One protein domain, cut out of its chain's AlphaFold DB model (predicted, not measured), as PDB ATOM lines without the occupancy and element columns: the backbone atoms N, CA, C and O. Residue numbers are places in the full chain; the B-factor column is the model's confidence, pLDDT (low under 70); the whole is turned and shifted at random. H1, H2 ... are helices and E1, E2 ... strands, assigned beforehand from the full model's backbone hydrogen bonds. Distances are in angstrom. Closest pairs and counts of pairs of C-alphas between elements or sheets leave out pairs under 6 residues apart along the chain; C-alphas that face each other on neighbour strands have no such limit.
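This is residues 4 to 73 of the 117 residues of an uncharacterized protein of Rickettsia akari (strain Hartford) (UniProt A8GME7). What does the model look like? Two small hairpins, E1 with E2 and E3 with E4, spread from each other at a bend where E2 runs on into E3. The short helix H1 packs near the start of E3, and the longer helix H2 meets H1 about at right angles with its residues 55 to 59 alone. What sticks out? Residues 68 to 73, of which 68 belongs to H2, stand free. What is it made of? The 70 printed residues hold two named helices and four named strands in the order H1 E1 E2 E3 E4 H2, a mixed class, with two antiparallel sheets of two strands, E1 - E2 and E3 - E4. How large is it? The whole is compact, with a radius of gyration of the C-alphas of 12.7 A and spans of 36 by 28 by 26 A.

How do the helices stand? H1, residues 4 to 9, and H2, residues 54 to 68, touch about perpendicular at 88 degrees; their closest C-alphas are those of Asp 5 and Phe 59, 6.0 A apart. In both helices every O i to N i+4 pair is within hydrogen-bond range. How do the next two strands pair? E1, residues 14 to 17, and E2, residues 27 to 31, form an antiparallel hairpin at 160 degrees, with N 16 and O 28 at 2.9 A. Residues 14 to 15 of E1 also pair antiparallel with residues 50 to 51. How does the ribbon go on? E2 runs on at 60 degrees into E3, residues 34 to 37, across a break of 2 residues. E3 and E4, residues 40 to 43, form an antiparallel hairpin at 138 degrees, with N 37 and O 40 at 2.8 A. What lies near E3, and what stays apart? The closest C-alphas of H1 and E3, those of Gly 9 and Leu 34, are 5.0 A apart, while E1 and E4, for instance, are apart.

Where does the first element begin? C-alpha 4 of H1 is at (110.953, -5.925, -74.600). How long are the strands? From first to last C-alpha, E1 measures 10.0 A, E2 10.4 A, E3 9.3 A and E4 9.8 A. Where does the last element end? H2 measures 21.1 A and ends with C-alpha 68 at (93.894, 2.772, -83.530).

How far does it reach? The two C-alphas farthest apart, those of Gln 4 and Ser 23, are 37.0 A apart. Is there a cut or a long link? The printed part has no cut and no long link; E1 to E2 and E4 to H2 are short links, and the other three are tight. Is confidence low anywhere? The mean pLDDT of the printed part is 90.5, and no printed residue is under 70.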
ATOM      1  N   GLN A   4     110.000  -6.026 -73.488       94.31
ATOM      2  CA  GLN A   4     110.953  -5.925 -74.600       94.31
ATOM      3  C   GLN A   4     110.549  -4.852 -75.616       94.31
ATOM      4  O   GLN A   4     111.402  -4.121 -76.110       94.31
ATOM      5  N   ASP A   5     109.250  -4.707 -75.886       94.12
ATOM      6  CA  ASP A   5     108.752  -3.632 -76.749       94.12
ATOM      7  C   ASP A   5     109.033  -2.253 -76.134       94.12
ATOM      8  O   ASP A   5     109.429  -1.334 -76.843       94.12
ATOM      9  N   ILE A   6     108.889  -2.111 -74.811       92.88
ATOM     10  CA  ILE A   6     109.199  -0.859 -74.107       92.88
ATOM     11  C   ILE A   6     110.687  -0.512 -74.237       92.88
ATOM     12  O   ILE A   6     111.014   0.638 -74.530       92.88
ATOM     13  N   LEU A   7     111.582  -1.495 -74.085       95.19
ATOM     14  CA  LEU A   7     113.022  -1.286 -74.273       95.19
ATOM     15  C   LEU A   7     113.362  -0.830 -75.697       95.19
ATOM     16  O   LEU A   7     114.236   0.016 -75.862       95.19
ATOM     17  N   ILE A   8     112.652  -1.338 -76.712       96.25
ATOM     18  CA  ILE A   8     112.788  -0.850 -78.093       96.25
ATOM     19  C   ILE A   8     112.298   0.596 -78.195       96.25
ATOM     20  O   ILE A   8     112.964   1.423 -78.795       96.25
ATOM     21  N   GLY A   9     111.167   0.948 -77.583       94.12
ATOM     22  CA  GLY A   9     110.707   2.340 -77.571       94.12
ATOM     23  C   GLY A   9     111.700   3.306 -76.907       94.12
ATOM     24  O   GLY A   9     111.764   4.474 -77.294       94.12
ATOM     25  N   CYS A  10     112.483   2.822 -75.939       95.19
ATOM     26  CA  CYS A  10     113.512   3.591 -75.234       95.19
ATOM     27  C   CYS A  10     114.870   3.624 -75.953       95.19
ATOM     28  O   CYS A  10     115.776   4.321 -75.493       95.19
ATOM     29  N   SER A  11     115.048   2.879 -77.046       95.75
ATOM     30  CA  SER A  11     116.308   2.853 -77.782       95.75
ATOM     31  C   SER A  11     116.397   3.984 -78.809       95.75
ATOM     32  O   SER A  11     115.398   4.479 -79.331       95.75
ATOM     33  N   ASN A  12     117.627   4.384 -79.124       95.75
ATOM     34  CA  ASN A  12     117.933   5.437 -80.092       95.75
ATOM     35  C   ASN A  12     117.896   4.900 -81.531       95.75
ATOM     36  O   ASN A  12     118.899   4.944 -82.232       95.75
ATOM     37  N   GLU A  13     116.758   4.346 -81.949       96.44
ATOM     38  CA  GLU A  13     116.577   3.690 -83.258       96.44
ATOM     39  C   GLU A  13     115.491   4.356 -84.111       96.44
ATOM     40  O   GLU A  13     114.897   3.726 -84.990       96.44
ATOM     41  N   PHE A  14     115.194   5.625 -83.833       96.31
ATOM     42  CA  PHE A  14     114.181   6.378 -84.554       96.31
ATOM     43  C   PHE A  14     114.731   7.713 -85.033       96.31
ATOM     44  O   PHE A  14     115.433   8.427 -84.314       96.31
ATOM     45  N   THR A  15     114.308   8.073 -86.237       95.00
ATOM     46  CA  THR A  15     114.459   9.403 -86.801       95.00
ATOM     47  C   THR A  15     113.095  10.088 -86.829       95.00
ATOM     48  O   THR A  15     112.107   9.513 -87.283       95.00
ATOM     49  N   VAL A  16     113.016  11.332 -86.360       91.62
ATOM     50  CA  VAL A  16     111.798  12.147 -86.446       91.62
ATOM     51  C   VAL A  16     112.063  13.398 -87.260       91.62
ATOM     52  O   VAL A  16     112.998  14.159 -86.997       91.62
ATOM     53  N   THR A  17     111.187  13.627 -88.232       88.06
ATOM     54  CA  THR A  17     111.160  14.859 -89.012       88.06
ATOM     55  C   THR A  17     110.251  15.867 -88.328       88.06
ATOM     56  O   THR A  17     109.167  15.540 -87.844       88.06
ATOM     57  N   ARG A  18     110.692  17.120 -88.289       82.56
ATOM     58  CA  ARG A  18     109.856  18.235 -87.847       82.56
ATOM     59  C   ARG A  18     108.595  18.345 -88.716       82.56
ATOM     60  O   ARG A  18     108.664  18.139 -89.922       82.56
ATOM     61  N   ALA A  19     107.468  18.699 -88.099       81.75
ATOM     62  CA  ALA A  19     106.200  18.871 -88.806       81.75
ATOM     63  C   ALA A  19     106.278  19.967 -89.885       81.75
ATOM     64  O   ALA A  19     106.968  20.974 -89.699       81.75
ATOM     65  N   ASP A  20     105.494  19.808 -90.955       83.69
ATOM     66  CA  ASP A  20     105.455  20.725 -92.109       83.69
ATOM     67  C   ASP A  20     105.047  22.164 -91.754       83.69
ATOM     68  O   ASP A  20     105.321  23.098 -92.503       83.69
ATOM     69  N   SER A  21     104.415  22.367 -90.596       83.94
ATOM     70  CA  SER A  21     104.051  23.694 -90.089       83.94
ATOM     71  C   SER A  21     105.250  24.549 -89.668       83.94
ATOM     72  O   SER A  21     105.093  25.749 -89.436       83.94
ATOM     73  N   PHE A  22     106.445  23.967 -89.552       82.94
ATOM     74  CA  PHE A  22     107.667  24.707 -89.261       82.94
ATOM     75  C   PHE A  22     108.416  25.066 -90.548       82.94
ATOM     76  O   PHE A  22     108.545  24.264 -91.465       82.94
ATOM     77  N   SER A  23     109.007  26.261 -90.574       78.88
ATOM     78  CA  SER A  23     109.679  26.820 -91.755       78.88
ATOM     79  C   SER A  23     110.957  26.095 -92.192       78.88
ATOM     80  O   SER A  23     111.396  26.276 -93.325       78.88
ATOM     81  N   CYS A  24     111.574  25.283 -91.329       78.75
ATOM     82  CA  CYS A  24     112.782  24.532 -91.660       78.75
ATOM     83  C   CYS A  24     112.609  23.030 -91.417       78.75
ATOM     84  O   CYS A  24     112.129  22.598 -90.362       78.75
ATOM     85  N   LYS A  25     113.064  22.231 -92.392       76.12
ATOM     86  CA  LYS A  25     113.139  20.773 -92.280       76.12
ATOM     87  C   LYS A  25     114.342  20.407 -91.417       76.12
ATOM     88  O   LYS A  25     115.482  20.521 -91.855       76.12
ATOM     89  N   ILE A  26     114.074  19.993 -90.183       83.31
ATOM     90  CA  ILE A  26     115.077  19.444 -89.268       83.31
ATOM     91  C   ILE A  26     114.775  17.959 -89.092       83.31
ATOM     92  O   ILE A  26     113.633  17.589 -88.806       83.31
ATOM     93  N   LEU A  27     115.810  17.140 -89.254       87.50
ATOM     94  CA  LEU A  27     115.805  15.714 -88.953       87.50
ATOM     95  C   LEU A  27     116.488  15.506 -87.603       87.50
ATOM     96  O   LEU A  27     117.590  16.007 -87.380       87.50
ATOM     97  N   SER A  28     115.814  14.812 -86.694       89.75
ATOM     98  CA  SER A  28     116.388  14.377 -85.420       89.75
ATOM     99  C   SER A  28     116.601  12.874 -85.489       89.75
ATOM    100  O   SER A  28     115.627  12.130 -85.413       89.75
ATOM    101  N   ASN A  29     117.851  12.454 -85.662       92.81
ATOM    102  CA  ASN A  29     118.230  11.046 -85.816       92.81
ATOM    103  C   ASN A  29     118.641  10.445 -84.469       92.81
ATOM    104  O   ASN A  29     119.052  11.190 -83.574       92.81
ATOM    105  N   ASN A  30     118.624   9.112 -84.355       93.12
ATOM    106  CA  ASN A  30     119.058   8.389 -83.154       93.12
ATOM    107  C   ASN A  30     118.351   8.863 -81.869       93.12
ATOM    108  O   ASN A  30     118.999   9.112 -80.848       93.12
ATOM    109  N   ILE A  31     117.028   9.027 -81.912       93.88
ATOM    110  CA  ILE A  31     116.240   9.427 -80.741       93.88
ATOM    111  C   ILE A  31     115.328   8.294 -80.259       93.88
ATOM    112  O   ILE A  31     114.905   7.472 -81.072       93.88
ATOM    113  N   PRO A  32     114.977   8.259 -78.963       94.88
ATOM    114  CA  PRO A  32     113.988   7.330 -78.449       94.88
ATOM    115  C   PRO A  32     112.576   7.920 -78.551       94.88
ATOM    116  O   PRO A  32     112.378   9.141 -78.481       94.88
ATOM    117  N   LEU A  33     111.572   7.049 -78.674       94.31
ATOM    118  CA  LEU A  33     110.156   7.443 -78.674       94.31
ATOM    119  C   LEU A  33     109.503   7.329 -77.293       94.31
ATOM    120  O   LEU A  33     108.463   7.946 -77.054       94.31
ATOM    121  N   LEU A  34     110.121   6.588 -76.375       94.00
ATOM    122  CA  LEU A  34     109.772   6.523 -74.961       94.00
ATOM    123  C   LEU A  34     110.958   6.996 -74.124       94.00
ATOM    124  O   LEU A  34     112.108   6.689 -74.418       94.00
ATOM    125  N   VAL A  35     110.678   7.750 -73.068       92.12
ATOM    126  CA  VAL A  35     111.694   8.206 -72.114       92.12
ATOM    127  C   VAL A  35     111.205   7.875 -70.717       92.12
ATOM    128  O   VAL A  35     110.116   8.304 -70.343       92.12
ATOM    129  N   GLU A  36     111.988   7.129 -69.946       89.19
ATOM    130  CA  GLU A  36     111.661   6.843 -68.547       89.19
ATOM    131  C   GLU A  36     111.471   8.138 -67.753       89.19
ATOM    132  O   GLU A  36     112.262   9.082 -67.840       89.19
ATOM    133  N   TYR A  37     110.389   8.196 -66.981       85.75
ATOM    134  CA  TYR A  37     110.108   9.320 -66.109       85.75
ATOM    135  C   TYR A  37     109.288   8.904 -64.891       85.75
ATOM    136  O   TYR A  37     108.141   8.464 -65.010       85.75
ATOM    137  N   ALA A  38     109.845   9.160 -63.705       83.06
ATOM    138  CA  ALA A  38     109.239   8.827 -62.420       83.06
ATOM    139  C   ALA A  38     108.778   7.358 -62.382       83.06
ATOM    140  O   ALA A  38     109.603   6.458 -62.478       83.06
ATOM    141  N   THR A  39     107.475   7.109 -62.246       82.62
ATOM    142  CA  THR A  39     106.889   5.763 -62.164       82.62
ATOM    143  C   THR A  39     106.429   5.213 -63.520       82.62
ATOM    144  O   THR A  39     105.688   4.234 -63.557       82.62
ATOM    145  N   GLY A  40     106.789   5.852 -64.635       86.44
ATOM    146  CA  GLY A  40     106.332   5.455 -65.965       86.44
ATOM    147  C   GLY A  40     107.215   5.990 -67.087       86.44
ATOM    148  O   GLY A  40     108.422   6.145 -66.927       86.44
ATOM    149  N   TYR A  41     106.598   6.269 -68.234       86.62
ATOM    150  CA  TYR A  41     107.294   6.717 -69.437       86.62
ATOM    151  C   TYR A  41     106.620   7.960 -70.005       86.62
ATOM    152  O   TYR A  41     105.394   8.042 -70.098       86.62
ATOM    153  N   TYR A  42     107.434   8.918 -70.424       88.94
ATOM    154  CA  TYR A  42     107.010   9.968 -71.325       88.94
ATOM    155  C   TYR A  42     106.999   9.459 -72.753       88.94
ATOM    156  O   TYR A  42     107.972   8.887 -73.244       88.94
ATOM    157  N   SER A  43     105.892   9.736 -73.425       81.12
ATOM    158  CA  SER A  43     105.741   9.526 -74.847       81.12
ATOM    159  C   SER A  43     106.305  10.724 -75.603       81.12
ATOM    160  O   SER A  43     105.901  11.870 -75.393       81.12
ATOM    161  N   ARG A  44     107.237  10.440 -76.508       84.75
ATOM    162  CA  ARG A  44     107.587  11.289 -77.653       84.75
ATOM    163  C   ARG A  44     107.118  10.638 -78.953       84.75
ATOM    164  O   ARG A  44     107.672  10.905 -80.016       84.75
ATOM    165  N   ILE A  45     106.122   9.757 -78.855       86.69
ATOM    166  CA  ILE A  45     105.596   9.013 -79.988       86.69
ATOM    167  C   ILE A  45     105.045  10.005 -81.005       86.69
ATOM    168  O   ILE A  45     104.149  10.798 -80.719       86.69
ATOM    169  N   THR A  46     105.561   9.883 -82.215       87.19
ATOM    170  CA  THR A  46     104.944  10.407 -83.422       87.19
ATOM    171  C   THR A  46     104.773   9.242 -84.381       87.19
ATOM    172  O   THR A  46     105.676   8.421 -84.544       87.19
ATOM    173  N   ILE A  47     103.589   9.135 -84.980       84.75
ATOM    174  CA  ILE A  47     103.261   8.039 -85.899       84.75
ATOM    175  C   ILE A  47     104.091   8.128 -87.188       84.75
ATOM    176  O   ILE A  47     104.329   7.104 -87.829       84.75
ATOM    177  N   ASP A  48     104.606   9.317 -87.497       87.75
ATOM    178  CA  ASP A  48     105.463   9.602 -88.650       87.75
ATOM    179  C   ASP A  48     106.960   9.386 -88.363       87.75
ATOM    180  O   ASP A  48     107.812   9.770 -89.165       87.75
ATOM    181  N   ALA A  49     107.308   8.797 -87.213       92.69
ATOM    182  CA  ALA A  49     108.686   8.415 -86.928       92.69
ATOM    183  C   ALA A  49     109.190   7.403 -87.968       92.69
ATOM    184  O   ALA A  49     108.475   6.488 -88.379       92.69
ATOM    185  N   ILE A  50     110.450   7.550 -88.361       94.56
ATOM    186  CA  ILE A  50     111.139   6.654 -89.282       94.56
ATOM    187  C   ILE A  50     111.961   5.678 -88.431       94.56
ATOM    188  O   ILE A  50     112.909   6.110 -87.773       94.56
ATOM    189  N   PRO A  51     111.609   4.382 -88.393       95.88
ATOM    190  CA  PRO A  51     112.396   3.387 -87.680       95.88
ATOM    191  C   PRO A  51     113.684   3.073 -88.448       95.88
ATOM    192  O   PRO A  51     113.659   2.863 -89.659       95.88
ATOM    193  N   GLU A  52     114.803   2.990 -87.737       96.06
ATOM    194  CA  GLU A  52     116.122   2.719 -88.326       96.06
ATOM    195  C   GLU A  52     116.446   1.216 -88.378       96.06
ATOM    196  O   GLU A  52     117.360   0.788 -89.082       96.06
ATOM    197  N   THR A  53     115.671   0.387 -87.671       96.69
ATOM    198  CA  THR A  53     115.830  -1.074 -87.636       96.69
ATOM    199  C   THR A  53     114.493  -1.804 -87.778       96.69
ATOM    200  O   THR A  53     113.418  -1.255 -87.527       96.69
ATOM    201  N   GLN A  54     114.542  -3.095 -88.128       96.50
ATOM    202  CA  GLN A  54     113.338  -3.927 -88.243       96.50
ATOM    203  C   GLN A  54     112.586  -4.058 -86.909       96.50
ATOM    204  O   GLN A  54     111.354  -4.067 -86.891       96.50
ATOM    205  N   ARG A  55     113.304  -4.129 -85.779       96.06
ATOM    206  CA  ARG A  55     112.667  -4.195 -84.454       96.06
ATOM    207  C   ARG A  55     111.980  -2.878 -84.089       96.06
ATOM    208  O   ARG A  55     110.861  -2.913 -83.584       96.06
ATOM    209  N   ALA A  56     112.594  -1.739 -84.415       96.25
ATOM    210  CA  ALA A  56     111.994  -0.420 -84.237       96.25
ATOM    211  C   ALA A  56     110.736  -0.260 -85.107       96.25
ATOM    212  O   ALA A  56     109.717   0.250 -84.642       96.25
ATOM    213  N   ALA A  57     110.758  -0.785 -86.338       96.50
ATOM    214  CA  ALA A  57     109.584  -0.812 -87.207       96.50
ATOM    215  C   ALA A  57     108.455  -1.673 -86.621       96.50
ATOM    216  O   ALA A  57     107.298  -1.252 -86.604       96.50
ATOM    217  N   GLY A  58     108.792  -2.847 -86.076       95.94
ATOM    218  CA  GLY A  58     107.842  -3.704 -85.368       95.94
ATOM    219  C   GLY A  58     107.213  -3.013 -84.154       95.94
ATOM    220  O   GLY A  58     105.998  -3.087 -83.970       95.94
ATOM    221  N   PHE A  59     108.010  -2.292 -83.361       95.38
ATOM    222  CA  PHE A  59     107.506  -1.476 -82.255       95.38
ATOM    223  C   PHE A  59     106.536  -0.390 -82.742       95.38
ATOM    224  O   PHE A  59     105.433  -0.277 -82.210       95.38
ATOM    225  N   LEU A  60     106.901   0.371 -83.779       94.81
ATOM    226  CA  LEU A  60     106.058   1.451 -84.294       94.81
ATOM    227  C   LEU A  60     104.725   0.931 -84.855       94.81
ATOM    228  O   LEU A  60     103.685   1.548 -84.631       94.81
ATOM    229  N   ASN A  61     104.731  -0.225 -85.522       94.69
ATOM    230  CA  ASN A  61     103.502  -0.868 -85.991       94.69
ATOM    231  C   ASN A  61     102.603  -1.296 -84.825       94.69
ATOM    232  O   ASN A  61     101.414  -0.992 -84.842       94.69
ATOM    233  N   LYS A  62     103.166  -1.887 -83.764       94.56
ATOM    234  CA  LYS A  62     102.399  -2.202 -82.547       94.56
ATOM    235  C   LYS A  62     101.804  -0.952 -81.899       94.56
ATOM    236  O   LYS A  62     100.679  -0.992 -81.419       94.56
ATOM    237  N   ILE A  63     102.544   0.160 -81.871       93.00
ATOM    238  CA  ILE A  63     102.018   1.438 -81.374       93.00
ATOM    239  C   ILE A  63     100.822   1.891 -82.210       93.00
ATOM    240  O   ILE A  63      99.800   2.231 -81.623       93.00
ATOM    241  N   ARG A  64     100.932   1.862 -83.545       91.75
ATOM    242  CA  ARG A  64      99.834   2.203 -84.469       91.75
ATOM    243  C   ARG A  64      98.596   1.355 -84.194       91.75
ATOM    244  O   ARG A  64      97.527   1.902 -83.956       91.75
ATOM    245  N   GLU A  65      98.770   0.039 -84.113       92.69
ATOM    246  CA  GLU A  65      97.688  -0.892 -83.786       92.69
ATOM    247  C   GLU A  65      97.021  -0.555 -82.447       92.69
ATOM    248  O   GLU A  65      95.798  -0.548 -82.362       92.69
ATOM    249  N   ILE A  66      97.798  -0.237 -81.407       91.38
ATOM    250  CA  ILE A  66      97.259   0.121 -80.087       91.38
ATOM    251  C   ILE A  66      96.488   1.445 -80.142       91.38
ATOM    252  O   ILE A  66      95.385   1.518 -79.612       91.38
ATOM    253  N   VAL A  67      97.036   2.499 -80.757       89.25
ATOM    254  CA  VAL A  67      96.362   3.813 -80.783       89.25
ATOM    255  C   VAL A  67      95.122   3.821 -81.678       89.25
ATOM    256  O   VAL A  67      94.225   4.640 -81.473       89.25
ATOM    257  N   ASP A  68      95.050   2.913 -82.650       89.31
ATOM    258  CA  ASP A  68      93.894   2.772 -83.530       89.31
ATOM    259  C   ASP A  68      92.783   1.885 -82.946       89.31
ATOM    260  O   ASP A  68      91.655   1.942 -83.432       89.31
ATOM    261  N   GLN A  69      93.037   1.154 -81.853       92.38
ATOM    262  CA  GLN A  69      91.986   0.443 -81.119       92.38
ATOM    263  C   GLN A  69      90.991   1.420 -80.484       92.38
ATOM    264  O   GLN A  69      91.371   2.294 -79.704       92.38
ATOM    265  N   GLU A  70      89.696   1.216 -80.736       88.62
ATOM    266  CA  GLU A  70      88.622   2.035 -80.155       88.62
ATOM    267  C   GLU A  70      88.662   2.053 -78.622       88.62
ATOM    268  O   GLU A  70      88.449   3.094 -78.013       88.62
ATOM    269  N   SER A  71      89.023   0.931 -77.989       92.06
ATOM    270  CA  SER A  71      89.145   0.825 -76.528       92.06
ATOM    271  C   SER A  71      90.242   1.711 -75.927       92.06
ATOM    272  O   SER A  71      90.223   1.972 -74.724       92.06
ATOM    273  N   MET A  72      91.199   2.167 -76.739       89.44
ATOM    274  CA  MET A  72      92.269   3.081 -76.335       89.44
ATOM    275  C   MET A  72      91.934   4.544 -76.656       89.44
ATOM    276  O   MET A  72      92.583   5.456 -76.136       89.44
ATOM    277  N   GLN A  73      90.932   4.789 -77.501       91.75
ATOM    278  CA  GLN A  73      90.548   6.124 -77.939       91.75
ATOM    279  C   GLN A  73      89.479   6.714 -77.022       91.75
ATOM    280  O   GLN A  73      88.463   6.100 -76.720       91.75
TER     281      GLN A  73